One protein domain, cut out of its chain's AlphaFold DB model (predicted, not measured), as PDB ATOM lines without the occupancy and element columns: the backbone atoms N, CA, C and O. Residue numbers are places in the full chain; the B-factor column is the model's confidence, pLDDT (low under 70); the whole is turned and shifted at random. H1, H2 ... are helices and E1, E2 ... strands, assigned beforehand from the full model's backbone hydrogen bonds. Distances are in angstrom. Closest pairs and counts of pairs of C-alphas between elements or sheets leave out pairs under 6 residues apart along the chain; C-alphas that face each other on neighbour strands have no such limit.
ATOM      1  N   THR A 530     121.022  59.350 131.237       69.06
ATOM      2  CA  THR A 530     122.372  59.096 130.695       69.06
ATOM      3  C   THR A 530     122.628  57.658 130.223       69.06
ATOM      4  O   THR A 530     122.678  56.704 131.003       69.06
ATOM      5  N   GLY A 531     122.890  57.515 128.922       64.44
ATOM      6  CA  GLY A 531     123.271  56.249 128.297       64.44
ATOM      7  C   GLY A 531     122.091  55.428 127.776       64.44
ATOM      8  O   GLY A 531     122.275  54.261 127.414       64.44
ATOM      9  N   ALA A 532     120.888  56.003 127.700       65.94
ATOM     10  CA  ALA A 532     119.791  55.374 126.984       65.94
ATOM     11  C   ALA A 532     120.048  55.455 125.469       65.94
ATOM     12  O   ALA A 532     120.412  56.488 124.916       65.94
ATOM     13  N   PHE A 533     119.865  54.345 124.755       66.62
ATOM     14  CA  PHE A 533     120.190  54.313 123.330       66.62
ATOM     15  C   PHE A 533     119.234  55.218 122.528       66.62
ATOM     16  O   PHE A 533     118.008  55.098 122.653       66.62
ATOM     17  N   SER A 534     119.781  56.102 121.684       70.38
ATOM     18  CA  SER A 534     118.989  57.064 120.896       70.38
ATOM     19  C   SER A 534     118.042  56.388 119.899       70.38
ATOM     20  O   SER A 534     117.009  56.950 119.563       70.38
ATOM     21  N   GLY A 535     118.360  55.157 119.481       80.44
ATOM     22  CA  GLY A 535     117.535  54.312 118.612       80.44
ATOM     23  C   GLY A 535     118.048  54.233 117.175       80.44
ATOM     24  O   GLY A 535     117.918  53.183 116.533       80.44
ATOM     25  N   LEU A 536     118.709  55.293 116.706       88.75
ATOM     26  CA  LEU A 536     119.264  55.398 115.358       88.75
ATOM     27  C   LEU A 536     120.327  54.332 115.061       88.75
ATOM     28  O   LEU A 536     121.185  54.021 115.886       88.75
ATOM     29  N   GLN A 537     120.266  53.795 113.847       91.75
ATOM     30  CA  GLN A 537     121.271  52.916 113.258       91.75
ATOM     31  C   GLN A 537     122.107  53.666 112.217       91.75
ATOM     32  O   GLN A 537     121.653  54.643 111.616       91.75
ATOM     33  N   PHE A 538     123.321  53.169 111.966       93.38
ATOM     34  CA  PHE A 538     124.153  53.644 110.862       93.38
ATOM     35  C   PHE A 538     123.450  53.464 109.500       93.38
ATOM     36  O   PHE A 538     122.683  52.509 109.341       93.38
ATOM     37  N   PRO A 539     123.722  54.340 108.512       96.06
ATOM     38  CA  PRO A 539     123.105  54.279 107.188       96.06
ATOM     39  C   PRO A 539     123.235  52.912 106.506       96.06
ATOM     40  O   PRO A 539     124.342  52.429 106.261       96.06
ATOM     41  N   ALA A 540     122.100  52.298 106.165       95.00
ATOM     42  CA  ALA A 540     122.048  50.984 105.525       95.00
ATOM     43  C   ALA A 540     120.798  50.821 104.634       95.00
ATOM     44  O   ALA A 540     119.779  51.474 104.868       95.00
ATOM     45  N   PRO A 541     120.824  49.925 103.629       94.75
ATOM     46  CA  PRO A 541     119.615  49.519 102.924       94.75
ATOM     47  C   PRO A 541     118.819  48.524 103.782       94.75
ATOM     48  O   PRO A 541     119.269  47.407 104.036       94.75
ATOM     49  N   ILE A 542     117.607  48.896 104.203       92.62
ATOM     50  CA  ILE A 542     116.730  48.018 105.008       92.62
ATOM     51  C   ILE A 542     115.957  46.976 104.180       92.62
ATOM     52  O   ILE A 542     115.270  46.128 104.745       92.62
ATOM     53  N   HIS A 543     116.047  47.024 102.846       92.75
ATOM     54  CA  HIS A 543     115.315  46.129 101.952       92.75
ATOM     55  C   HIS A 543     116.222  45.579 100.845       92.75
ATOM     56  O   HIS A 543     116.716  46.325 100.003       92.75
ATOM     57  N   ALA A 544     116.412  44.256 100.814       92.44
ATOM     58  CA  ALA A 544     117.424  43.598  99.978       92.44
ATOM     59  C   ALA A 544     117.263  43.830  98.461       92.44
ATOM     60  O   ALA A 544     118.257  43.836  97.738       92.44
ATOM     61  N   SER A 545     116.038  44.055  97.969       95.31
ATOM     62  CA  SER A 545     115.797  44.372  96.549       95.31
ATOM     63  C   SER A 545     116.191  45.800  96.156       95.31
ATOM     64  O   SER A 545     116.244  46.096  94.966       95.31
ATOM     65  N   TYR A 546     116.442  46.681  97.133       94.94
ATOM     66  CA  TYR A 546     116.712  48.109  96.939       94.94
ATOM     67  C   TYR A 546     118.020  48.512  97.655       94.94
ATOM     68  O   TYR A 546     118.005  49.321  98.581       94.94
ATOM     69  N   PRO A 547     119.180  47.938  97.266       93.44
ATOM     70  CA  PRO A 547     120.446  48.099  97.991       93.44
ATOM     71  C   PRO A 547     121.021  49.525  97.959       93.44
ATOM     72  O   PRO A 547     121.922  49.830  98.736       93.44
ATOM     73  N   ASN A 548     120.507  50.391  97.081       91.44
ATOM     74  CA  ASN A 548     120.893  51.800  96.975       91.44
ATOM     75  C   ASN A 548     119.994  52.729  97.813       91.44
ATOM     76  O   ASN A 548     120.299  53.913  97.950       91.44
ATOM     77  N   ASP A 549     118.897  52.213  98.375       95.00
ATOM     78  CA  ASP A 549     117.898  53.010  99.084       95.00
ATOM     79  C   ASP A 549     118.285  53.129 100.562       95.00
ATOM     80  O   ASP A 549     117.709  52.499 101.453       95.00
ATOM     81  N   ILE A 550     119.345  53.900 100.797       95.81
ATOM     82  CA  ILE A 550     119.983  54.027 102.106       95.81
ATOM     83  C   ILE A 550     119.116  54.861 103.056       95.81
ATOM     84  O   ILE A 550     118.732  55.999 102.756       95.81
ATOM     85  N   VAL A 551     118.837  54.281 104.222       96.69
ATOM     86  CA  VAL A 551     118.087  54.913 105.306       96.69
ATOM     87  C   VAL A 551     118.833  54.800 106.630       96.69
ATOM     88  O   VAL A 551     119.597  53.863 106.871       96.69
ATOM     89  N   SER A 552     118.549  55.747 107.512       95.25
ATOM     90  CA  SER A 552     118.977  55.753 108.904       95.25
ATOM     91  C   SER A 552     117.759  55.339 109.722       95.25
ATOM     92  O   SER A 552     116.788  56.088 109.850       95.25
ATOM     93  N   PHE A 553     117.740  54.084 110.164       93.81
ATOM     94  CA  PHE A 553     116.569  53.498 110.811       93.81
ATOM     95  C   PHE A 553     116.569  53.804 112.308       93.81
ATOM     96  O   PHE A 553     117.542  53.494 112.993       93.81
ATOM     97  N   ASP A 554     115.482  54.375 112.822       91.44
ATOM     98  CA  ASP A 554     115.280  54.536 114.256       91.44
ATOM     99  C   ASP A 554     114.532  53.323 114.831       91.44
ATOM    100  O   ASP A 554     113.326  53.151 114.651       91.44
ATOM    101  N   THR A 555     115.254  52.491 115.583       88.81
ATOM    102  CA  THR A 555     114.701  51.318 116.278       88.81
ATOM    103  C   THR A 555     113.768  51.666 117.446       88.81
ATOM    104  O   THR A 555     113.014  50.799 117.888       88.81
ATOM    105  N   ARG A 556     113.783  52.913 117.945       85.50
ATOM    106  CA  ARG A 556     112.979  53.382 119.087       85.50
ATOM    107  C   ARG A 556     111.571  53.819 118.678       85.50
ATOM    108  O   ARG A 556     110.618  53.544 119.413       85.50
ATOM    109  N   THR A 557     111.420  54.485 117.532       88.00
ATOM    110  CA  THR A 557     110.107  54.832 116.949       88.00
ATOM    111  C   THR A 557     109.628  53.847 115.881       88.00
ATOM    112  O   THR A 557     108.423  53.730 115.672       88.00
ATOM    113  N   GLY A 558     110.542  53.128 115.220       89.69
ATOM    114  CA  GLY A 558     110.273  52.317 114.027       89.69
ATOM    115  C   GLY A 558     110.350  53.102 112.707       89.69
ATOM    116  O   GLY A 558     110.094  52.534 111.642       89.69
ATOM    117  N   LEU A 559     110.690  54.393 112.758       92.38
ATOM    118  CA  LEU A 559     110.746  55.274 111.594       92.38
ATOM    119  C   LEU A 559     112.011  55.035 110.756       92.38
ATOM    120  O   LEU A 559     113.125  54.952 111.272       92.38
ATOM    121  N   ALA A 560     111.851  54.995 109.432       95.50
ATOM    122  CA  ALA A 560     112.975  55.048 108.501       95.50
ATOM    123  C   ALA A 560     113.175  56.486 108.018       95.50
ATOM    124  O   ALA A 560     112.298  57.041 107.358       95.50
ATOM    125  N   TRP A 561     114.329  57.076 108.317       95.56
ATOM    126  CA  TRP A 561     114.720  58.395 107.820       95.56
ATOM    127  C   TRP A 561     115.560  58.234 106.557       95.56
ATOM    128  O   TRP A 561     116.476  57.413 106.529       95.56
ATOM    129  N   LYS A 562     115.296  59.008 105.501       95.56
ATOM    130  CA  LYS A 562     116.148  58.978 104.305       95.56
ATOM    131  C   LYS A 562     117.504  59.588 104.666       95.56
ATOM    132  O   LYS A 562     117.545  60.738 105.102       95.56
ATOM    133  N   THR A 563     118.598  58.840 104.500       95.12
ATOM    134  CA  THR A 563     119.927  59.319 104.922       95.12
ATOM    135  C   THR A 563     120.369  60.519 104.089       95.12
ATOM    136  O   THR A 563     120.778  61.537 104.640       95.12
ATOM    137  N   CYS A 564     120.258  60.410 102.763       93.50
ATOM    138  CA  CYS A 564     120.614  61.486 101.845       93.50
ATOM    139  C   CYS A 564     119.399  62.337 101.483       93.50
ATOM    140  O   CYS A 564     118.363  61.816 101.066       93.50
ATOM    141  N   LEU A 565     119.564  63.657 101.594       91.56
ATOM    142  CA  LEU A 565     118.567  64.647 101.191       91.56
ATOM    143  C   LEU A 565     118.190  64.506  99.710       91.56
ATOM    144  O   LEU A 565     118.927  63.953  98.893       91.56
ATOM    145  N   GLU A 566     117.038  65.052  99.334       89.06
ATOM    146  CA  GLU A 566     116.595  65.027  97.943       89.06
ATOM    147  C   GLU A 566     117.529  65.847  97.043       89.06
ATOM    148  O   GLU A 566     117.684  67.055  97.227       89.06
ATOM    149  N   GLY A 567     118.153  65.178  96.069       88.12
ATOM    150  CA  GLY A 567     119.241  65.722  95.246       88.12
ATOM    151  C   GLY A 567     120.646  65.263  95.644       88.12
ATOM    152  O   GLY A 567     121.601  65.603  94.948       88.12
ATOM    153  N   PHE A 568     120.788  64.488  96.723       92.25
ATOM    154  CA  PHE A 568     122.051  63.899  97.170       92.25
ATOM    155  C   PHE A 568     122.071  62.386  96.915       92.25
ATOM    156  O   PHE A 568     121.033  61.724  96.948       92.25
ATOM    157  N   THR A 569     123.263  61.834  96.695       92.06
ATOM    158  CA  THR A 569     123.502  60.396  96.509       92.06
ATOM    159  C   THR A 569     124.491  59.854  97.539       92.06
ATOM    160  O   THR A 569     125.362  60.581  98.020       92.06
ATOM    161  N   TRP A 570     124.358  58.572  97.878       94.12
ATOM    162  CA  TRP A 570     125.227  57.880  98.827       94.12
ATOM    163  C   TRP A 570     126.525  57.423  98.153       94.12
ATOM    164  O   TRP A 570     126.499  56.698  97.161       94.12
ATOM    165  N   THR A 571     127.674  57.801  98.714       93.38
ATOM    166  CA  THR A 571     129.006  57.441  98.178       93.38
ATOM    167  C   THR A 571     129.583  56.135  98.731       93.38
ATOM    168  O   THR A 571     130.688  55.748  98.359       93.38
ATOM    169  N   GLY A 572     128.880  55.472  99.653       90.44
ATOM    170  CA  GLY A 572     129.425  54.395 100.486       90.44
ATOM    171  C   GLY A 572     129.785  54.843 101.907       90.44
ATOM    172  O   GLY A 572     129.838  53.998 102.795       90.44
ATOM    173  N   ALA A 573     129.981  56.150 102.136       91.00
ATOM    174  CA  ALA A 573     130.317  56.707 103.454       91.00
ATOM    175  C   ALA A 573     129.641  58.054 103.784       91.00
ATOM    176  O   ALA A 573     129.441  58.364 104.954       91.00
ATOM    177  N   THR A 574     129.310  58.872 102.780       94.50
ATOM    178  CA  THR A 574     128.692  60.197 102.967       94.50
ATOM    179  C   THR A 574     127.759  60.555 101.807       94.50
ATOM    180  O   THR A 574     127.906  60.031 100.696       94.50
ATOM    181  N   CYS A 575     126.793  61.435 102.051       94.00
ATOM    182  CA  CYS A 575     125.888  61.971 101.045       94.00
ATOM    183  C   CYS A 575     126.522  63.155 100.301       94.00
ATOM    184  O   CYS A 575     126.944  64.131 100.916       94.00
ATOM    185  N   VAL A 576     126.542  63.110  98.967       93.38
ATOM    186  CA  VAL A 576     127.055  64.206  98.121       93.38
ATOM    187  C   VAL A 576     125.986  64.707  97.157       93.38
ATOM    188  O   VAL A 576     125.199  63.918  96.635       93.38
ATOM    189  N   LEU A 577     125.946  66.019  96.923       92.38
ATOM    190  CA  LEU A 577     124.994  66.649  96.007       92.38
ATOM    191  C   LEU A 577     125.282  66.200  94.559       92.38
ATOM    192  O   LEU A 577     126.420  66.264  94.101       92.38
ATOM    193  N   VAL A 578     124.254  65.734  93.843       93.69
ATOM    194  CA  VAL A 578     124.380  65.117  92.503       93.69
ATOM    195  C   VAL A 578     124.658  66.146  91.401       93.69
ATOM    196  O   VAL A 578     125.313  65.832  90.410       93.69
ATOM    197  N   CYS A 579     124.174  67.374  91.575       94.12
ATOM    198  CA  CYS A 579     124.350  68.491  90.647       94.12
ATOM    199  C   CYS A 579     125.006  69.686  91.357       94.12
ATOM    200  O   CYS A 579     124.981  69.750  92.584       94.12
ATOM    201  N   PRO A 580     125.573  70.663  90.631       93.62
ATOM    202  CA  PRO A 580     125.959  71.947  91.213       93.62
ATOM    203  C   PRO A 580     124.799  72.649  91.943       93.62
ATOM    204  O   PRO A 580     123.627  72.386  91.671       93.62
ATOM    205  N   GLN A 581     125.125  73.594  92.832       88.50
ATOM    206  CA  GLN A 581     124.130  74.512  93.398       88.50
ATOM    207  C   GLN A 581     123.359  75.233  92.274       88.50
ATOM    208  O   GLN A 581     123.895  75.460  91.187       88.50
ATOM    209  N   ASP A 582     122.093  75.562  92.538       90.75
ATOM    210  CA  ASP A 582     121.146  76.130  91.573       90.75
ATOM    211  C   ASP A 582     120.824  75.191  90.388       90.75
ATOM    212  O   ASP A 582     120.276  75.628  89.373       90.75
ATOM    213  N   GLN A 583     121.118  73.887  90.511       94.12
ATOM    214  CA  GLN A 583     120.748  72.851  89.542       94.12
ATOM    215  C   GLN A 583     120.185  71.590  90.215       94.12
ATOM    216  O   GLN A 583     120.676  71.143  91.248       94.12
ATOM    217  N   ARG A 584     119.178  70.967  89.591       91.94
ATOM    218  CA  ARG A 584     118.549  69.706  90.022       91.94
ATOM    219  C   ARG A 584     118.707  68.635  88.944       91.94
ATOM    220  O   ARG A 584     118.572  68.939  87.765       91.94
ATOM    221  N   TRP A 585     118.903  67.379  89.342       90.69
ATOM    222  CA  TRP A 585     118.840  66.234  88.428       90.69
ATOM    223  C   TRP A 585     117.391  65.957  87.986       90.69
ATOM    224  O   TRP A 585     116.511  65.816  88.836       90.69
ATOM    225  N   ASP A 586     117.125  65.873  86.681       87.75
ATOM    226  CA  ASP A 586     115.782  65.589  86.135       87.75
ATOM    227  C   ASP A 586     115.536  64.114  85.760       87.75
ATOM    228  O   ASP A 586     114.444  63.759  85.317       87.75
ATOM    229  N   GLY A 587     116.546  63.256  85.942       85.94
ATOM    230  CA  GLY A 587     116.579  61.874  85.454       85.94
ATOM    231  C   GLY A 587     117.574  61.658  84.307       85.94
ATOM    232  O   GLY A 587     118.029  60.534  84.115       85.94
ATOM    233  N   THR A 588     117.947  62.722  83.588       93.06
ATOM    234  CA  THR A 588     118.819  62.692  82.397       93.06
ATOM    235  C   THR A 588     119.985  63.681  82.492       93.06
ATOM    236  O   THR A 588     121.080  63.382  82.012       93.06
ATOM    237  N   ALA A 589     119.766  64.859  83.080       95.25
ATOM    238  CA  ALA A 589     120.750  65.931  83.196       95.25
ATOM    239  C   ALA A 589     120.533  66.795  84.453       95.25
ATOM    240  O   ALA A 589     119.482  66.765  85.095       95.25
ATOM    241  N   CYS A 590     121.533  67.617  84.779       95.88
ATOM    242  CA  CYS A 590     121.384  68.717  85.728       95.88
ATOM    243  C   CYS A 590     120.731  69.920  85.030       95.88
ATOM    244  O   CYS A 590     121.319  70.512  84.126       95.88
ATOM    245  N   ILE A 591     119.516  70.278  85.449       95.19
ATOM    246  CA  ILE A 591     118.746  71.419  84.935       95.19
ATOM    247  C   ILE A 591     118.740  72.571  85.943       95.19
ATOM    248  O   ILE A 591     118.670  72.342  87.150       95.19
ATOM    249  N   SER A 592     118.784  73.817  85.468       95.69
ATOM    250  CA  SER A 592     118.805  74.999  86.340       95.69
ATOM    251  C   SER A 592     117.515  75.146  87.155       95.69
ATOM    252  O   SER A 592     116.423  75.251  86.597       95.69
ATOM    253  N   VAL A 593     117.654  75.196  88.480       90.62
ATOM    254  CA  VAL A 593     116.589  75.418  89.467       90.62
ATOM    255  C   VAL A 593     117.160  76.313  90.569       90.62
ATOM    256  O   VAL A 593     117.792  75.833  91.507       90.62
ATOM    257  N   THR A 594     116.961  77.626  90.441       89.94
ATOM    258  CA  THR A 594     117.474  78.625  91.394       89.94
ATOM    259  C   THR A 594     117.000  78.338  92.820       89.94
ATOM    260  O   THR A 594     115.810  78.135  93.049       89.94
ATOM    261  N   GLY A 595     117.934  78.342  93.767       86.06
ATOM    262  CA  GLY A 595     117.744  77.974  95.166       86.06
ATOM    263  C   GLY A 595     118.152  76.533  95.495       86.06
ATOM    264  O   GLY A 595     118.488  76.269  96.644       86.06
ATOM    265  N   TYR A 596     118.184  75.600  94.536       89.12
ATOM    266  CA  TYR A 596     118.443  74.180  94.823       89.12
ATOM    267  C   TYR A 596     119.846  73.957  95.437       89.12
ATOM    268  O   TYR A 596     120.816  74.522  94.923       89.12
ATOM    269  N   PRO A 597     120.005  73.137  96.502       90.19
ATOM    270  CA  PRO A 597     119.052  72.183  97.096       90.19
ATOM    271  C   PRO A 597     118.115  72.743  98.185       90.19
ATOM    272  O   PRO A 597     117.506  71.962  98.921       90.19
ATOM    273  N   TYR A 598     117.975  74.062  98.311       90.19
ATOM    274  CA  TYR A 598     116.980  74.701  99.178       90.19
ATOM    275  C   TYR A 598     115.626  74.790  98.466       90.19
ATOM    276  O   TYR A 598     115.564  74.969  97.248       90.19
ATOM    277  N   LYS A 599     114.533  74.571  99.207       88.12
ATOM    278  CA  LYS A 599     113.209  74.251  98.644       88.12
ATOM    279  C   LYS A 599     112.085  74.844  99.480       88.12
ATOM    280  O   LYS A 599     112.181  74.935 100.707       88.12
ATOM    281  N   THR A 600     110.994  75.237  98.827       86.44
ATOM    282  CA  THR A 600     109.772  75.621  99.546       86.44
ATOM    283  C   THR A 600     109.213  74.426 100.316       86.44
ATOM    284  O   THR A 600     109.492  73.271  99.978       86.44
ATOM    285  N   TRP A 601     108.387  74.681 101.332       85.44
ATOM    286  CA  TRP A 601     107.717  73.611 102.087       85.44
ATOM    287  C   TRP A 601     106.930  72.650 101.170       85.44
ATOM    288  O   TRP A 601     106.929  71.434 101.358       85.44
ATOM    289  N   THR A 602     106.324  73.190 100.116       82.50
ATOM    290  CA  THR A 602     105.494  72.453  99.152       82.50
ATOM    291  C   THR A 602     106.313  71.582  98.208       82.50
ATOM    292  O   THR A 602     105.935  70.445  97.940       82.50
ATOM    293  N   GLU A 603     107.446  72.081  97.710       86.62
ATOM    294  CA  GLU A 603     108.386  71.269  96.925       86.62
ATOM    295  C   GLU A 603     108.977  70.147  97.775       86.62
ATOM    296  O   GLU A 603     109.036  69.006  97.330       86.62
ATOM    297  N   SER A 604     109.317  70.469  99.021       88.94
ATOM    298  CA  SER A 604     109.835  69.535 100.019       88.94
ATOM    299  C   SER A 604     108.857  68.385 100.295       88.94
ATOM    300  O   SER A 604     109.210  67.211 100.181       88.94
ATOM    301  N   TRP A 605     107.584  68.696 100.571       87.62
ATOM    302  CA  TRP A 605     106.554  67.667 100.743       87.62
ATOM    303  C   TRP A 605     106.284  66.894  99.444       87.62
ATOM    304  O   TRP A 605     106.120  65.673  99.484       87.62
ATOM    305  N   LYS A 606     106.291  67.560  98.283       86.31
ATOM    306  CA  LYS A 606     106.129  66.907  96.976       86.31
ATOM    307  C   LYS A 606     107.236  65.888  96.694       86.31
ATOM    308  O   LYS A 606     106.921  64.810  96.197       86.31
ATOM    309  N   GLU A 607     108.496  66.203  96.989       88.94
ATOM    310  CA  GLU A 607     109.618  65.275  96.802       88.94
ATOM    311  C   GLU A 607     109.573  64.120  97.811       88.94
ATOM    312  O   GLU A 607     109.609  62.966  97.388       88.94
ATOM    313  N   CYS A 608     109.355  64.376  99.109       91.69
ATOM    314  CA  CYS A 608     109.163  63.283 100.072       91.69
ATOM    315  C   CYS A 608     107.956  62.396  99.701       91.69
ATOM    316  O   CYS A 608     108.002  61.182  99.866       91.69
ATOM    317  N   SER A 609     106.890  62.967  99.127       88.94
ATOM    318  CA  SER A 609     105.754  62.203  98.597       88.94
ATOM    319  C   SER A 609     106.104  61.398  97.332       88.94
ATOM    320  O   SER A 609     105.491  60.355  97.088       88.94
ATOM    321  N   ALA A 610     107.085  61.843  96.536       89.06
ATOM    322  CA  ALA A 610     107.544  61.161  95.324       89.06
ATOM    323  C   ALA A 610     108.241  59.828  95.627       89.06
ATOM    324  O   ALA A 610     108.033  58.868  94.888       89.06
ATOM    325  N   LEU A 611     108.939  59.722  96.764       91.88
ATOM    326  CA  LEU A 611     109.547  58.474  97.249       91.88
ATOM    327  C   LEU A 611     108.550  57.304  97.342       91.88
ATOM    328  O   LEU A 611     108.949  56.150  97.242       91.88
ATOM    329  N   ASN A 612     107.245  57.566  97.471       90.94
ATOM    330  CA  ASN A 612     106.193  56.536  97.479       90.94
ATOM    331  C   ASN A 612     105.849  55.972  96.085       90.94
ATOM    332  O   ASN A 612     105.128  54.976  95.979       90.94
ATOM    333  N   ALA A 613     106.312  56.625  95.019       89.00
ATOM    334  CA  ALA A 613     106.171  56.192  93.630       89.00
ATOM    335  C   ALA A 613     107.416  55.454  93.102       89.00
ATOM    336  O   ALA A 613     107.320  54.785  92.071       89.00
ATOM    337  N   GLU A 614     108.544  55.529  93.815       90.81
ATOM    338  CA  GLU A 614     109.802  54.875  93.442       90.81
ATOM    339  C   GLU A 614     109.706  53.345  93.404       90.81
ATOM    340  O   GLU A 614     108.716  52.744  93.838       90.81
ATOM    341  N   ASN A 615     110.729  52.695  92.840       92.88
ATOM    342  CA  ASN A 615     110.801  51.236  92.702       92.88
ATOM    343  C   ASN A 615     109.539  50.637  92.046       92.88
ATOM    344  O   ASN A 615     108.941  49.682  92.548       92.88
ATOM    345  N   SER A 616     109.082  51.252  90.949       90.44
ATOM    346  CA  SER A 616     107.821  50.929  90.253       90.44
ATOM    347  C   SER A 616     106.557  51.053  91.125       90.44
ATOM    348  O   SER A 616     105.547  50.389  90.887       90.44
ATOM    349  N   GLY A 617     106.582  51.926  92.133       88.12
ATOM    350  CA  GLY A 617     105.474  52.173  93.048       88.12
ATOM    351  C   GLY A 617     105.386  51.204  94.227       88.12
ATOM    352  O   GLY A 617     104.293  51.104  94.801       88.12
ATOM    353  N   ASN A 618     106.494  50.520  94.549       90.75
ATOM    354  CA  ASN A 618     106.754  49.838  95.828       90.75
ATOM    355  C   ASN A 618     107.396  50.778  96.870       90.75
ATOM    356  O   ASN A 618     107.388  50.474  98.058       90.75
ATOM    357  N   GLY A 619     107.903  51.930  96.420       92.12
ATOM    358  CA  GLY A 619     108.452  53.005  97.234       92.12
ATOM    359  C   GLY A 619     109.922  52.828  97.628       92.12
ATOM    360  O   GLY A 619     110.479  51.728  97.569       92.12
ATOM    361  N   PHE A 620     110.559  53.935  98.009       93.88
ATOM    362  CA  PHE A 620     111.957  53.976  98.439       93.88
ATOM    363  C   PHE A 620     112.155  53.106  99.689       93.88
ATOM    364  O   PHE A 620     111.328  53.122 100.606       93.88
ATOM    365  N   ALA A 621     113.207  52.292  99.694       95.19
ATOM    366  CA  ALA A 621     113.493  51.263 100.696       95.19
ATOM    367  C   ALA A 621     112.318  50.288 100.967       95.19
ATOM    368  O   ALA A 621     112.254  49.663 102.025       95.19
ATOM    369  N   GLY A 622     111.373  50.152 100.024       93.31
ATOM    370  CA  GLY A 622     110.167  49.325 100.163       93.31
ATOM    371  C   GLY A 622     109.049  49.931 101.026       93.31
ATOM    372  O   GLY A 622     108.106  49.224 101.380       93.31
ATOM    373  N   LYS A 623     109.133  51.223 101.380       92.38
ATOM    374  CA  LYS A 623     108.131  51.943 102.186       92.38
ATOM    375  C   LYS A 623     107.269  52.872 101.321       92.38
ATOM    376  O   LYS A 623     107.774  53.567 100.446       92.38
ATOM    377  N   THR A 624     105.956  52.914 101.587       90.88
ATOM    378  CA  THR A 624     104.963  53.765 100.873       90.88
ATOM    379  C   THR A 624     104.188  54.679 101.831       90.88
ATOM    380  O   THR A 624     102.950  54.732 101.846       90.88
ATOM    381  N   THR A 625     104.965  55.333 102.689       90.50
ATOM    382  CA  THR A 625     104.574  56.186 103.822       90.50
ATOM    383  C   THR A 625     105.429  57.462 103.912       90.50
ATOM    384  O   THR A 625     105.267  58.234 104.853       90.50
ATOM    385  N   TRP A 626     106.304  57.712 102.927       93.25
ATOM    386  CA  TRP A 626     107.269  58.813 102.890       93.25
ATOM    387  C   TRP A 626     106.617  60.195 102.847       93.25
ATOM    388  O   TRP A 626     105.712  60.462 102.049       93.25
ATOM    389  N   ARG A 627     107.107  61.074 103.722       92.62
ATOM    390  CA  ARG A 627     106.512  62.370 104.067       92.62
ATOM    391  C   ARG A 627     107.539  63.283 104.744       92.62
ATOM    392  O   ARG A 627     108.657  62.859 105.034       92.62
ATOM    393  N   LEU A 628     107.141  64.526 105.018       92.50
ATOM    394  CA  LEU A 628     107.871  65.372 105.963       92.50
ATOM    395  C   LEU A 628     107.665  64.846 107.401       92.50
ATOM    396  O   LEU A 628     106.536  64.457 107.727       92.50
ATOM    397  N   PRO A 629     108.697  64.851 108.265       92.25
ATOM    398  CA  PRO A 629     108.571  64.437 109.663       92.25
ATOM    399  C   PRO A 629     107.844  65.493 110.499       92.25
ATOM    400  O   PRO A 629     108.022  66.689 110.272       92.25
ATOM    401  N   TYR A 630     107.057  65.086 111.488       88.81
ATOM    402  CA  TYR A 630     106.481  66.007 112.476       88.81
ATOM    403  C   TYR A 630     107.560  66.521 113.448       88.81
ATOM    404  O   TYR A 630     108.597  65.878 113.627       88.81
ATOM    405  N   ILE A 631     107.327  67.650 114.132       82.38
ATOM    406  CA  ILE A 631     108.237  68.150 115.190       82.38
ATOM    407  C   ILE A 631     108.481  67.064 116.256       82.38
ATOM    408  O   ILE A 631     109.611  66.853 116.692       82.38
ATOM    409  N   SER A 632     107.425  66.337 116.632       81.12
ATOM    410  CA  SER A 632     107.459  65.214 117.578       81.12
ATOM    411  C   SER A 632     108.357  64.053 117.140       81.12
ATOM    412  O   SER A 632     108.888  63.345 117.991       81.12
ATOM    413  N   GLU A 633     108.561  63.869 115.835       88.50
ATOM    414  CA  GLU A 633     109.434  62.830 115.286       88.50
ATOM    415  C   GLU A 633     110.885  63.304 115.240       88.50
ATOM    416  O   GLU A 633     111.777  62.546 115.616       88.50
ATOM    417  N   TYR A 634     111.136  64.573 114.892       86.50
ATOM    418  CA  TYR A 634     112.479  65.145 115.018       86.50
ATOM    419  C   TYR A 634     113.005  65.049 116.458       86.50
ATOM    420  O   TYR A 634     114.157  64.675 116.642       86.50
ATOM    421  N   TYR A 635     112.163  65.259 117.480       80.62
ATOM    422  CA  TYR A 635     112.527  65.056 118.895       80.62
ATOM    423  C   TYR A 635     112.941  63.612 119.279       80.62
ATOM    424  O   TYR A 635     113.376  63.402 120.410       80.62
ATOM    425  N   SER A 636     112.833  62.620 118.385       82.00
ATOM    426  CA  SER A 636     113.408  61.272 118.584       82.00
ATOM    427  C   SER A 636     114.813  61.089 117.993       82.00
ATOM    428  O   SER A 636     115.422  60.043 118.192       82.00
ATOM    429  N   ILE A 637     115.331  62.092 117.269       83.88
ATOM    430  CA  ILE A 637     116.647  62.044 116.610       83.88
ATOM    431  C   ILE A 637     117.588  63.193 117.005       83.88
ATOM    432  O   ILE A 637     118.685  63.279 116.449       83.88
ATOM    433  N   LEU A 638     117.185  64.080 117.927       82.50
ATOM    434  CA  LEU A 638     118.031  65.204 118.342       82.50
ATOM    435  C   LEU A 638     119.098  64.778 119.355       82.50
ATOM    436  O   LEU A 638     118.832  63.982 120.255       82.50
ATOM    437  N   ASN A 639     120.295  65.353 119.232       80.56
ATOM    438  CA  ASN A 639     121.408  65.132 120.152       80.56
ATOM    439  C   ASN A 639     122.191  66.433 120.381       80.56
ATOM    440  O   ASN A 639     122.652  67.042 119.425       80.56
ATOM    441  N   TYR A 640     122.351  66.845 121.634       77.25
ATOM    442  CA  TYR A 640     123.091  68.040 122.045       77.25
ATOM    443  C   TYR A 640     124.380  67.705 122.828       77.25
ATOM    444  O   TYR A 640     125.123  68.612 123.192       77.25
ATOM    445  N   GLY A 641     124.690  66.421 123.049       68.56
ATOM    446  CA  GLY A 641     125.855  65.924 123.805       68.56
ATOM    447  C   GLY A 641     127.230  66.087 123.138       68.56
ATOM    448  O   GLY A 641     128.141  65.299 123.394       68.56
ATOM    449  N   GLY A 642     127.390  67.055 122.233       62.44
ATOM    450  CA  GLY A 642     128.611  67.272 121.458       62.44
ATOM    451  C   GLY A 642     129.517  68.352 122.052       62.44
ATOM    452  O   GLY A 642     129.056  69.434 122.400       62.44
ATOM    453  N   ALA A 643     130.834  68.116 122.063       53.22
ATOM    454  CA  ALA A 643     131.842  69.071 122.559       53.22
ATOM    455  C   ALA A 643     131.920  70.408 121.779       53.22
ATOM    456  O   ALA A 643     132.666  71.305 122.167       53.22
ATOM    457  N   THR A 644     131.176  70.537 120.677       53.25
ATOM    458  CA  THR A 644     131.026  71.750 119.859       53.25
ATOM    459  C   THR A 644     129.656  72.424 119.995       53.25
ATOM    460  O   THR A 644     129.487  73.502 119.444       53.25
ATOM    461  N   GLY A 645     128.676  71.827 120.690       51.34
ATOM    462  CA  GLY A 645     127.325  72.388 120.907       51.34
ATOM    463  C   GLY A 645     126.413  72.521 119.670       51.34
ATOM    464  O   GLY A 645     125.228  72.804 119.818       51.34
ATOM    465  N   ASP A 646     126.948  72.287 118.470       54.97
ATOM    466  CA  ASP A 646     126.411  72.802 117.201       54.97
ATOM    467  C   ASP A 646     125.701  71.761 116.300       54.97
ATOM    468  O   ASP A 646     125.169  72.126 115.253       54.97
ATOM    469  N   ASP A 647     125.689  70.471 116.661       66.19
ATOM    470  CA  ASP A 647     125.261  69.363 115.779       66.19
ATOM    471  C   ASP A 647     123.983  68.637 116.254       66.19
ATOM    472  O   ASP A 647     123.958  67.416 116.417       66.19
ATOM    473  N   ALA A 648     122.876  69.376 116.399       75.81
ATOM    474  CA  ALA A 648     121.601  68.877 116.934       75.81
ATOM    475  C   ALA A 648     120.987  67.677 116.181       75.81
ATOM    476  O   ALA A 648     120.115  67.013 116.731       75.81
ATOM    477  N   ILE A 649     121.411  67.384 114.943       83.69
ATOM    478  CA  ILE A 649     121.089  66.139 114.215       83.69
ATOM    479  C   ILE A 649     122.413  65.392 113.944       83.69
ATOM    480  O   ILE A 649     123.241  65.929 113.198       83.69
ATOM    481  N   PRO A 650     122.642  64.172 114.474       83.06
ATOM    482  CA  PRO A 650     123.971  63.551 114.451       83.06
ATOM    483  C   PRO A 650     124.518  63.236 113.050       83.06
ATOM    484  O   PRO A 650     123.919  62.478 112.284       83.06
ATOM    485  N   GLU A 651     125.722  63.728 112.750       85.38
ATOM    486  CA  GLU A 651     126.443  63.444 111.495       85.38
ATOM    487  C   GLU A 651     126.751  61.948 111.311       85.38
ATOM    488  O   GLU A 651     126.718  61.444 110.194       85.38
ATOM    489  N   ALA A 652     126.953  61.196 112.399       87.00
ATOM    490  CA  ALA A 652     127.203  59.750 112.348       87.00
ATOM    491  C   ALA A 652     126.050  58.938 111.718       87.00
ATOM    492  O   ALA A 652     126.286  57.875 111.143       87.00
ATOM    493  N   TYR A 653     124.813  59.438 111.810       90.62
ATOM    494  CA  TYR A 653     123.625  58.802 111.231       90.62
ATOM    495  C   TYR A 653     123.142  59.507 109.959       90.62
ATOM    496  O   TYR A 653     122.384  58.916 109.195       90.62
ATOM    497  N   PHE A 654     123.597  60.732 109.695       91.62
ATOM    498  CA  PHE A 654     123.246  61.519 108.512       91.62
ATOM    499  C   PHE A 654     124.489  62.213 107.923       91.62
ATOM    500  O   PHE A 654     124.565  63.440 107.949       91.62
ATOM    501  N   PRO A 655     125.492  61.465 107.422       91.50
ATOM    502  CA  PRO A 655     126.756  62.060 107.001       91.50
ATOM    503  C   PRO A 655     126.612  62.782 105.658       91.50
ATOM    504  O   PRO A 655     126.056  62.233 104.706       91.50
ATOM    505  N   GLY A 656     127.138  64.002 105.562       86.94
ATOM    506  CA  GLY A 656     126.940  64.895 104.415       86.94
ATOM    507  C   GLY A 656     125.616  65.674 104.447       86.94
ATOM    508  O   GLY A 656     125.204  66.233 103.428       86.94
ATOM    509  N   LEU A 657     124.936  65.716 105.598       87.19
ATOM    510  CA  LEU A 657     123.770  66.575 105.826       87.19
ATOM    511  C   LEU A 657     124.175  68.063 105.742       87.19
ATOM    512  O   LEU A 657     125.276  68.448 106.136       87.19
ATOM    513  N   LEU A 658     123.298  68.934 105.228       86.50
ATOM    514  CA  LEU A 658     123.624  70.357 105.073       86.50
ATOM    515  C   LEU A 658     123.617  71.088 106.425       86.50
ATOM    516  O   LEU A 658     122.579  71.178 107.085       86.50
ATOM    517  N   ARG A 659     124.778  71.641 106.797       79.62
ATOM    518  CA  ARG A 659     125.026  72.353 108.069       79.62
ATOM    519  C   ARG A 659     125.600  73.769 107.889       79.62
ATOM    520  O   ARG A 659     125.641  74.547 108.828       79.62
ATOM    521  N   ASN A 660     126.070  74.150 106.704       73.38
ATOM    522  CA  ASN A 660     126.739  75.439 106.501       73.38
ATOM    523  C   ASN A 660     125.761  76.628 106.345       73.38
ATOM    524  O   ASN A 660     125.144  76.785 105.290       73.38
ATOM    525  N   ASN A 661     125.759  77.551 107.316       65.31
ATOM    526  CA  ASN A 661     124.902  78.753 107.406       65.31
ATOM    527  C   ASN A 661     123.467  78.490 107.918       65.31
ATOM    528  O   ASN A 661     122.486  78.879 107.282       65.31
ATOM    529  N   TYR A 662     123.346  77.890 109.109       68.81
ATOM    530  CA  TYR A 662     122.088  77.795 109.866       68.81
ATOM    531  C   TYR A 662     120.912  77.151 109.100       68.81
ATOM    532  O   TYR A 662     119.780  77.645 109.168       68.81
ATOM    533  N   GLN A 663     121.154  76.051 108.374       78.12
ATOM    534  CA  GLN A 663     120.093  75.313 107.679       78.12
ATOM    535  C   GLN A 663     118.934  74.940 108.603       78.12
ATOM    536  O   GLN A 663     119.083  74.717 109.812       78.12
ATOM    537  N   ARG A 664     117.760  74.855 107.977       84.44
ATOM    538  CA  ARG A 664     116.501  74.481 108.608       84.44
ATOM    539  C   ARG A 664     115.807  73.393 107.795       84.44
ATOM    540  O   ARG A 664     115.695  73.490 106.573       84.44
ATOM    541  N   TYR A 665     115.320  72.373 108.484       88.56
ATOM    542  CA  TYR A 665     114.645  71.225 107.896       88.56
ATOM    543  C   TYR A 665     113.145  71.326 108.135       88.56
ATOM    544  O   TYR A 665     112.702  71.424 109.279       88.56
ATOM    545  N   TRP A 666     112.364  71.352 107.056       89.75
ATOM    546  CA  TRP A 666     110.910  71.457 107.125       89.75
ATOM    547  C   TRP A 666     110.281  70.287 107.881       89.75
ATOM    548  O   TRP A 666     110.681  69.130 107.724       89.75
ATOM    549  N   THR A 667     109.233  70.601 108.642       88.12
ATOM    550  CA  THR A 667     108.371  69.608 109.284       88.12
ATOM    551  C   THR A 667     107.029  69.463 108.561       88.12
ATOM    552  O   THR A 667     106.584  70.345 107.821       88.12
ATOM    553  N   GLY A 668     106.352  68.345 108.811       88.19
ATOM    554  CA  GLY A 668     104.935  68.138 108.522       88.19
ATOM    555  C   GLY A 668     104.004  68.813 109.537       88.19
ATOM    556  O   GLY A 668     102.805  68.560 109.491       88.19
ATOM    557  N   THR A 669     104.524  69.637 110.452       83.38
ATOM    558  CA  THR A 669     103.754  70.357 111.472       83.38
ATOM    559  C   THR A 669     103.563  71.808 111.055       83.38
ATOM    560  O   THR A 669     104.530  72.522 110.771       83.38
ATOM    561  N   LEU A 670     102.316  72.275 111.050       78.25
ATOM    562  CA  LEU A 670     101.978  73.669 110.762       78.25
ATOM    563  C   LEU A 670     101.364  74.357 111.986       78.25
ATOM    564  O   LEU A 670     101.067  73.736 113.002       78.25
ATOM    565  N   THR A 671     101.193  75.673 111.905       66.00
ATOM    566  CA  THR A 671     100.326  76.426 112.821       66.00
ATOM    567  C   THR A 671      99.327  77.266 112.039       66.00
ATOM    568  O   THR A 671      99.664  77.872 111.019       66.00
ATOM    569  N   ALA A 672      98.095  77.304 112.548       52.25
ATOM    570  CA  ALA A 672      97.003  78.128 112.045       52.25
ATOM    571  C   ALA A 672      96.900  79.498 112.752       52.25
ATOM    572  O   ALA A 672      96.141  80.351 112.304       52.25
ATOM    573  N   HIS A 673      97.636  79.731 113.848       51.22
ATOM    574  CA  HIS A 673      97.355  80.822 114.793       51.22
ATOM    575  C   HIS A 673      98.552  81.749 115.041       51.22
ATOM    576  O   HIS A 673      99.203  81.649 116.078       51.22
ATOM    577  N   ILE A 674      98.816  82.701 114.138       45.06
ATOM    578  CA  ILE A 674      99.715  83.836 114.427       45.06
ATOM    579  C   ILE A 674      99.174  85.128 113.807       45.06
ATOM    580  O   ILE A 674      99.042  85.246 112.586       45.06
ATOM    581  N   ASN A 675      98.950  86.120 114.672       44.19
ATOM    582  CA  ASN A 675      98.725  87.516 114.307       44.19
ATOM    583  C   ASN A 675      99.921  88.058 113.503       44.19
ATOM    584  O   ASN A 675     101.063  87.973 113.952       44.19
ATOM    585  N   ALA A 676      99.658  88.650 112.334       42.12
ATOM    586  CA  ALA A 676     100.678  89.078 111.375       42.12
ATOM    587  C   ALA A 676     101.686  90.121 111.911       42.12
ATOM    588  O   ALA A 676     102.712  90.346 111.274       42.12
ATOM    589  N   THR A 677     101.421  90.749 113.063       42.25
ATOM    590  CA  THR A 677     102.299  91.757 113.683       42.25
ATOM    591  C   THR A 677     103.186  91.243 114.824       42.25
ATOM    592  O   THR A 677     104.058  91.983 115.275       42.25
ATOM    593  N   THR A 678     103.018  90.003 115.301       41.03
ATOM    594  CA  THR A 678     103.777  89.466 116.451       41.03
ATOM    595  C   THR A 678     104.757  88.370 116.036       41.03
ATOM    596  O   THR A 678     104.346  87.275 115.663       41.03
ATOM    597  N   VAL A 679     106.058  88.655 116.154       39.81
ATOM    598  CA  VAL A 679     107.164  87.735 115.804       39.81
ATOM    599  C   VAL A 679     107.293  86.565 116.795       39.81
ATOM    600  O   VAL A 679     107.767  85.491 116.436       39.81
ATOM    601  N   THR A 680     106.850  86.747 118.039       39.78
ATOM    602  CA  THR A 680     106.930  85.757 119.122       39.78
ATOM    603  C   THR A 680     105.724  84.814 119.139       39.78
ATOM    604  O   THR A 680     104.829  84.931 119.975       39.78
ATOM    605  N   GLY A 681     105.721  83.838 118.230       41.12
ATOM    606  CA  GLY A 681     104.845  82.670 118.336       41.12
ATOM    607  C   GLY A 681     105.282  81.765 119.490       41.12
ATOM    608  O   GLY A 681     106.183  80.946 119.325       41.12
ATOM    609  N   THR A 682     104.660  81.901 120.663       35.34
ATOM    610  CA  THR A 682     104.801  80.917 121.744       35.34
ATOM    611  C   THR A 682     104.141  79.596 121.347       35.34
ATOM    612  O   THR A 682     103.119  79.589 120.661       35.34
ATOM    613  N   MET A 683     104.675  78.467 121.829       39.28
ATOM    614  CA  MET A 683     103.998  77.165 121.737       39.28
ATOM    615  C   MET A 683     102.834  77.086 122.740       39.28
ATOM    616  O   MET A 683     102.844  76.294 123.680       39.28
ATOM    617  N   LEU A 684     101.826  77.945 122.552       37.00
ATOM    618  CA  LEU A 684     100.508  77.759 123.156       37.00
ATOM    619  C   LEU A 684      99.946  76.405 122.700       37.00
ATOM    620  O   LEU A 684     100.221  75.952 121.589       37.00
ATOM    621  N   SER A 685      99.228  75.732 123.598       35.38
ATOM    622  CA  SER A 685      99.079  74.277 123.563       35.38
ATOM    623  C   SER A 685      98.544  73.727 122.235       35.38
ATOM    624  O   SER A 685      97.524  74.177 121.712       35.38
ATOM    625  N   LEU A 686      99.180  72.649 121.761       40.28
ATOM    626  CA  LEU A 686      98.822  71.851 120.572       40.28
ATOM    627  C   LEU A 686      97.440  71.149 120.677       40.28
ATOM    628  O   LEU A 686      97.124  70.249 119.905       40.28
ATOM    629  N   SER A 687      96.618  71.530 121.656       36.25
ATOM    630  CA  SER A 687      95.425  70.829 122.136       36.25
ATOM    631  C   SER A 687      94.145  71.091 121.341       36.25
ATOM    632  O   SER A 687      93.194  70.329 121.474       36.25
ATOM    633  N   ASN A 688      94.085  72.178 120.564       39.69
ATOM    634  CA  ASN A 688      92.810  72.712 120.061       39.69
ATOM    635  C   ASN A 688      92.535  72.417 118.572       39.69
ATOM    636  O   ASN A 688      91.439  72.705 118.097       39.69
ATOM    637  N   GLY A 689      93.500  71.839 117.846       46.53
ATOM    638  CA  GLY A 689      93.403  71.609 116.399       46.53
ATOM    639  C   GLY A 689      93.378  72.903 115.564       46.53
ATOM    640  O   GLY A 689      93.530  74.001 116.106       46.53
ATOM    641  N   PRO A 690      93.206  72.806 114.233       46.66
ATOM    642  CA  PRO A 690      92.986  73.962 113.377       46.66
ATOM    643  C   PRO A 690      91.528  74.428 113.498       46.66
ATOM    644  O   PRO A 690      90.594  73.716 113.126       46.66
ATOM    645  N   VAL A 691      91.331  75.641 114.015       50.38
ATOM    646  CA  VAL A 691      90.006  76.275 114.107       50.38
ATOM    647  C   VAL A 691      89.413  76.500 112.708       50.38
ATOM    648  O   VAL A 691      90.133  76.772 111.748       50.38
ATOM    649  N   ASP A 692      88.086  76.382 112.595       50.97
ATOM    650  CA  ASP A 692      87.349  76.624 111.352       50.97
ATOM    651  C   ASP A 692      87.572  78.069 110.845       50.97
ATOM    652  O   ASP A 692      87.214  79.021 111.550       50.97
ATOM    653  N   PRO A 693      88.120  78.267 109.627       48.53
ATOM    654  CA  PRO A 693      88.424  79.594 109.092       48.53
ATOM    655  C   PRO A 693      87.181  80.455 108.811       48.53
ATOM    656  O   PRO A 693      87.318  81.650 108.561       48.53
ATOM    657  N   THR A 694      85.967  79.891 108.863       47.91
ATOM    658  CA  THR A 694      84.718  80.672 108.810       47.91
ATOM    659  C   THR A 694      84.434  81.440 110.108       47.91
ATOM    660  O   THR A 694      83.614  82.358 110.105       47.91
ATOM    661  N   ASN A 695      85.140  81.136 111.205       48.91
ATOM    662  CA  ASN A 695      85.039  81.854 112.475       48.91
ATOM    663  C   ASN A 695      86.038  83.034 112.497       48.91
ATOM    664  O   ASN A 695      87.245  82.866 112.699       48.91
ATOM    665  N   SER A 696      85.544  84.236 112.187       47.94
ATOM    666  CA  SER A 696      86.327  85.282 111.509       47.94
ATOM    667  C   SER A 696      86.895  86.394 112.415       47.94
ATOM    668  O   SER A 696      86.560  87.566 112.231       47.94
ATOM    669  N   THR A 697      87.753  86.067 113.390       42.00
ATOM    670  CA  THR A 697      88.388  87.088 114.269       42.00
ATOM    671  C   THR A 697      89.891  86.929 114.539       42.00
ATOM    672  O   THR A 697      90.478  87.818 115.153       42.00
ATOM    673  N   THR A 698      90.555  85.865 114.071       44.94
ATOM    674  CA  THR A 698      92.021  85.707 114.201       44.94
ATOM    675  C   THR A 698      92.692  85.375 112.867       44.94
ATOM    676  O   THR A 698      92.085  84.787 111.978       44.94
ATOM    677  N   TYR A 699      93.939  85.825 112.694       46.41
ATOM    678  CA  TYR A 699      94.641  85.802 111.406       46.41
ATOM    679  C   TYR A 699      95.262  84.427 111.105       46.41
ATOM    680  O   TYR A 699      96.272  84.041 111.698       46.41
ATOM    681  N   TYR A 700      94.687  83.720 110.131       51.53
ATOM    682  CA  TYR A 700      95.116  82.390 109.690       51.53
ATOM    683  C   TYR A 700      96.274  82.433 108.676       51.53
ATOM    684  O   TYR A 700      96.073  82.283 107.474       51.53
ATOM    685  N   SER A 701      97.511  82.636 109.141       48.25
ATOM    686  CA  SER A 701      98.709  82.518 108.290       48.25
ATOM    687  C   SER A 701      99.372  81.147 108.457       48.25
ATOM    688  O   SER A 701     100.231  80.970 109.327       48.25
ATOM    689  N   ALA A 702      98.964  80.185 107.620       55.94
ATOM    690  CA  ALA A 702      99.519  78.833 107.613       55.94
ATOM    691  C   ALA A 702     101.037  78.878 107.390       55.94
ATOM    692  O   ALA A 702     101.528  79.360 106.368       55.94
ATOM    693  N   GLY A 703     101.785  78.381 108.369       65.75
ATOM    694  CA  GLY A 703     103.235  78.311 108.300       65.75
ATOM    695  C   GLY A 703     103.736  77.015 108.890       65.75
ATOM    696  O   GLY A 703     103.340  76.656 109.999       65.75
ATOM    697  N   ALA A 704     104.618  76.345 108.159       74.12
ATOM    698  CA  ALA A 704     105.294  75.162 108.652       74.12
ATOM    699  C   ALA A 704     106.383  75.536 109.658       74.12
ATOM    700  O   ALA A 704     107.050  76.568 109.530       74.12
ATOM    701  N   TRP A 705     106.562  74.678 110.652       79.00
ATOM    702  CA  TRP A 705     107.721  74.723 111.530       79.00
ATOM    703  C   TRP A 705     108.912  74.042 110.856       79.00
ATOM    704  O   TRP A 705     108.752  73.203 109.962       79.00
ATOM    705  N   ALA A 706     110.113  74.387 111.304       81.19
ATOM    706  CA  ALA A 706     111.352  73.766 110.872       81.19
ATOM    707  C   ALA A 706     112.285  73.520 112.065       81.19
ATOM    708  O   ALA A 706     112.208  74.207 113.084       81.19
ATOM    709  N   ILE A 707     113.187  72.555 111.922       80.94
ATOM    710  CA  ILE A 707     114.248  72.267 112.893       80.94
ATOM    711  C   ILE A 707     115.564  72.823 112.364       80.94
ATOM    712  O   ILE A 707     115.925  72.546 111.221       80.94
ATOM    713  N   SER A 708     116.289  73.596 113.169       77.62
ATOM    714  CA  SER A 708     117.669  73.973 112.861       77.62
ATOM    715  C   SER A 708     118.651  73.038 113.551       77.62
ATOM    716  O   SER A 708     118.496  72.740 114.734       77.62
ATOM    717  N   VAL A 709     119.701  72.644 112.827       71.69
ATOM    718  CA  VAL A 709     120.790  71.818 113.368       71.69
ATOM    719  C   VAL A 709     121.610  72.518 114.463       71.69
ATOM    720  O   VAL A 709     122.258  71.822 115.222       71.69
ATOM    721  N   PHE A 710     121.508  73.844 114.625       64.88
ATOM    722  CA  PHE A 710     122.230  74.612 115.662       64.88
ATOM    723  C   PHE A 710     121.349  75.140 116.807       64.88
ATOM    724  O   PHE A 710     121.848  75.782 117.724       64.88
ATOM    725  N   GLY A 711     120.020  75.007 116.719       57.84
ATOM    726  CA  GLY A 711     119.127  75.863 117.519       57.84
ATOM    727  C   GLY A 711     117.695  75.374 117.705       57.84
ATOM    728  O   GLY A 711     116.822  76.173 118.036       57.84
ATOM    729  N   GLY A 712     117.433  74.086 117.472       63.72
ATOM    730  CA  GLY A 712     116.141  73.467 117.770       63.72
ATOM    731  C   GLY A 712     114.978  73.963 116.900       63.72
ATOM    732  O   GLY A 712     115.132  74.230 115.705       63.72
ATOM    733  N   VAL A 713     113.779  74.020 117.490       62.97
ATOM    734  CA  VAL A 713     112.519  74.311 116.784       62.97
ATOM    735  C   VAL A 713     112.393  75.800 116.470       62.97
ATOM    736  O   VAL A 713     112.562  76.657 117.334       62.97
ATOM    737  N   THR A 714     112.039  76.129 115.230       64.06
ATOM    738  CA  THR A 714     111.907  77.513 114.774       64.06
ATOM    739  C   THR A 714     110.866  77.644 113.661       64.06
ATOM    740  O   THR A 714     110.576  76.691 112.940       64.06
ATOM    741  N   GLN A 715     110.292  78.835 113.499       60.53
ATOM    742  CA  GLN A 715     109.376  79.150 112.404       60.53
ATOM    743  C   GLN A 715     110.003  80.212 111.483       60.53
ATOM    744  O   GLN A 715     110.740  81.075 111.974       60.53
ATOM    745  N   PRO A 716     109.752  80.186 110.159       56.38
ATOM    746  CA  PRO A 716     110.166  81.277 109.288       56.38
ATOM    747  C   PRO A 716     109.458  82.596 109.624       56.38
ATOM    748  O   PRO A 716     108.369  82.620 110.200       56.38
ATOM    749  N   GLY A 717     110.077  83.699 109.188       52.25
ATOM    750  CA  GLY A 717     109.475  85.034 109.179       52.25
ATOM    751  C   GLY A 717     108.253  85.154 108.247       52.25
ATOM    752  O   GLY A 717     107.719  84.147 107.783       52.25
ATOM    753  N   PRO A 718     107.781  86.382 107.956       49.03
ATOM    754  CA  PRO A 718     106.397  86.643 107.544       49.03
ATOM    755  C   PRO A 718     105.870  85.855 106.332       49.03
ATOM    756  O   PRO A 718     104.677  85.557 106.307       49.03
ATOM    757  N   ASN A 719     106.708  85.463 105.364       54.78
ATOM    758  CA  ASN A 719     106.321  84.512 104.318       54.78
ATOM    759  C   ASN A 719     106.796  83.085 104.663       54.78
ATOM    760  O   ASN A 719     107.954  82.717 104.456       54.78
ATOM    761  N   LYS A 720     105.875  82.283 105.205       67.69
ATOM    762  CA  LYS A 720     106.177  81.098 106.026       67.69
ATOM    763  C   LYS A 720     106.401  79.782 105.264       67.69
ATOM    764  O   LYS A 720     106.400  78.720 105.883       67.69
ATOM    765  N   THR A 721     106.586  79.831 103.943       71.25
ATOM    766  CA  THR A 721     106.812  78.635 103.097       71.25
ATOM    767  C   THR A 721     107.950  78.782 102.075       71.25
ATOM    768  O   THR A 721     108.200  77.842 101.318       71.25
ATOM    769  N   LYS A 722     108.640  79.933 102.019       76.69
ATOM    770  CA  LYS A 722     109.789  80.182 101.120       76.69
ATOM    771  C   LYS A 722     110.995  79.303 101.458       76.69
ATOM    772  O   LYS A 722     111.268  79.067 102.628       76.69
ATOM    773  N   TYR A 723     111.795  78.946 100.449       79.81
ATOM    774  CA  TYR A 723     113.085  78.266 100.651       79.81
ATOM    775  C   TYR A 723     114.140  79.106 101.390       79.81
ATOM    776  O   TYR A 723     115.150  78.567 101.832       79.81
ATOM    777  N   ILE A 724     113.922  80.417 101.515       82.62
ATOM    778  CA  ILE A 724     114.803  81.370 102.191       82.62
ATOM    779  C   ILE A 724     113.960  82.328 103.044       82.62
ATOM    780  O   ILE A 724     112.905  82.792 102.607       82.62
ATOM    781  N   SER A 725     114.393  82.617 104.273       75.00
ATOM    782  CA  SER A 725     113.669  83.533 105.167       75.00
ATOM    783  C   SER A 725     113.857  85.001 104.790       75.00
ATOM    784  O   SER A 725     114.985  85.429 104.554       75.00
ATOM    785  N   ASP A 726     112.804  85.803 104.941       68.75
ATOM    786  CA  ASP A 726     112.837  87.273 104.834       68.75
ATOM    787  C   ASP A 726     113.486  87.972 106.062       68.75
ATOM    788  O   ASP A 726     113.005  89.005 106.525       68.75
ATOM    789  N   TYR A 727     114.542  87.392 106.647       65.50
ATOM    790  CA  TYR A 727     115.224  87.934 107.830       65.50
ATOM    791  C   TYR A 727     116.428  88.791 107.411       65.50
ATOM    792  O   TYR A 727     117.309  88.327 106.698       65.50
ATOM    793  N   THR A 728     116.465  90.055 107.836       59.34
ATOM    794  CA  THR A 728     117.301  91.096 107.204       59.34
ATOM    795  C   THR A 728     118.791  91.065 107.548       59.34
ATOM    796  O   THR A 728     119.574  91.667 106.820       59.34
ATOM    797  N   PHE A 729     119.192  90.396 108.635       61.91
ATOM    798  CA  PHE A 729     120.600  90.306 109.058       61.91
ATOM    799  C   PHE A 729     121.292  89.008 108.624       61.91
ATOM    800  O   PHE A 729     122.464  89.034 108.261       61.91
ATOM    801  N   LEU A 730     120.578  87.881 108.669       68.12
ATOM    802  CA  LEU A 730     121.055  86.552 108.281       68.12
ATOM    803  C   LEU A 730     119.872  85.752 107.728       68.12
ATOM    804  O   LEU A 730     118.939  85.433 108.467       68.12
ATOM    805  N   SER A 731     119.905  85.430 106.437       74.69
ATOM    806  CA  SER A 731     118.856  84.641 105.793       74.69
ATOM    807  C   SER A 731     119.081  83.148 106.013       74.69
ATOM    808  O   SER A 731     120.090  82.595 105.581       74.69
ATOM    809  N   TYR A 732     118.114  82.480 106.634       78.56
ATOM    810  CA  TYR A 732     118.100  81.030 106.796       78.56
ATOM    811  C   TYR A 732     117.602  80.352 105.520       78.56
ATOM    812  O   TYR A 732     116.559  80.744 104.987       78.56
ATOM    813  N   ASN A 733     118.302  79.307 105.081       85.62
ATOM    814  CA  ASN A 733     117.886  78.454 103.970       85.62
ATOM    815  C   ASN A 733     117.180  77.188 104.480       85.62
ATOM    816  O   ASN A 733     117.611  76.576 105.461       85.62
ATOM    817  N   TYR A 734     116.114  76.789 103.789       86.69
ATOM    818  CA  TYR A 734     115.242  75.678 104.161       86.69
ATOM    819  C   TYR A 734     115.308  74.550 103.131       86.69
ATOM    820  O   TYR A 734     115.337  74.790 101.925       86.69
ATOM    821  N   THR A 735     115.299  73.307 103.599       90.12
ATOM    822  CA  THR A 735     115.197  72.099 102.765       90.12
ATOM    823  C   THR A 735     114.465  71.001 103.549       90.12
ATOM    824  O   THR A 735     113.863  71.289 104.586       90.12
ATOM    825  N   SER A 736     114.469  69.751 103.087       90.31
ATOM    826  CA  SER A 736     113.790  68.650 103.780       90.31
ATOM    827  C   SER A 736     114.566  67.350 103.828       90.31
ATOM    828  O   SER A 736     115.025  66.829 102.812       90.31
ATOM    829  N   GLN A 737     114.580  66.790 105.031       91.56
ATOM    830  CA  GLN A 737     114.766  65.374 105.289       91.56
ATOM    831  C   GLN A 737     113.391  64.691 105.203       91.56
ATOM    832  O   GLN A 737     112.377  65.302 105.548       91.56
ATOM    833  N   CYS A 738     113.341  63.447 104.733       95.06
ATOM    834  CA  CYS A 738     112.099  62.681 104.602       95.06
ATOM    835  C   CYS A 738     112.090  61.502 105.582       95.06
ATOM    836  O   CYS A 738     113.140  60.911 105.846       95.06
ATOM    837  N   VAL A 739     110.907  61.126 106.072       94.88
ATOM    838  CA  VAL A 739     110.707  59.974 106.968       94.88
ATOM    839  C   VAL A 739     109.545  59.101 106.492       94.88
ATOM    840  O   VAL A 739     108.638  59.607 105.827       94.88
ATOM    841  N   ALA A 740     109.561  57.810 106.829       94.38
ATOM    842  CA  ALA A 740     108.486  56.861 106.549       94.38
ATOM    843  C   ALA A 740     108.237  55.852 107.683       94.38
ATOM    844  O   ALA A 740     109.162  55.193 108.180       94.38
ATOM    845  N   ASP A 741     106.949  55.684 107.997       89.75
ATOM    846  CA  ASP A 741     106.379  54.646 108.875       89.75
ATOM    847  C   ASP A 741     106.617  53.225 108.352       89.75
ATOM    848  O   ASP A 741     106.668  53.041 107.112       89.75
TER     849      ASP A 741
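What this domain is: This is residues 530 to 741 of the 741 residues of the protein "DUF1566 domain-containing protein" of Leptospira gomenensis (UniProt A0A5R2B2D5). With little regular structure, loops wind round a small, strongly twisted antiparallel sheet, E7-E8-E9, H1 and H3 over opposite faces, with three hairpins, E1-E2, E3-E4 and E5-E6, to one side. Of 212 printed residues, 54 are in six strands, three helices, then three strands: mixed class. The whole is compact, radius of gyration of the C-alphas 17.7 A, spans 54 by 47 by 35 A.

How they stand to each other: H1, residues 601 to 610, with every O i to N i+4 pair within hydrogen-bond range, is over E7, residues 664 to 671, height over the sheet 9.5 A. H3, 631 to 634, is on the opposite face. E7, E8, 703 to 708, and E9, 712 to 714, form a meander, each strand antiparallel to the one before; N 665 and O 707 are 2.8 A apart.

Where its parts are: E1, residues 550 to 553, begins at C-alpha (119.983, 54.027, 102.106). H2 is residues 614 to 617. E9 ends at (111.907, 77.513, 114.774).

The domain as a whole: The printed part has no cut. The long link E7 to E8 has pLDDT under 70.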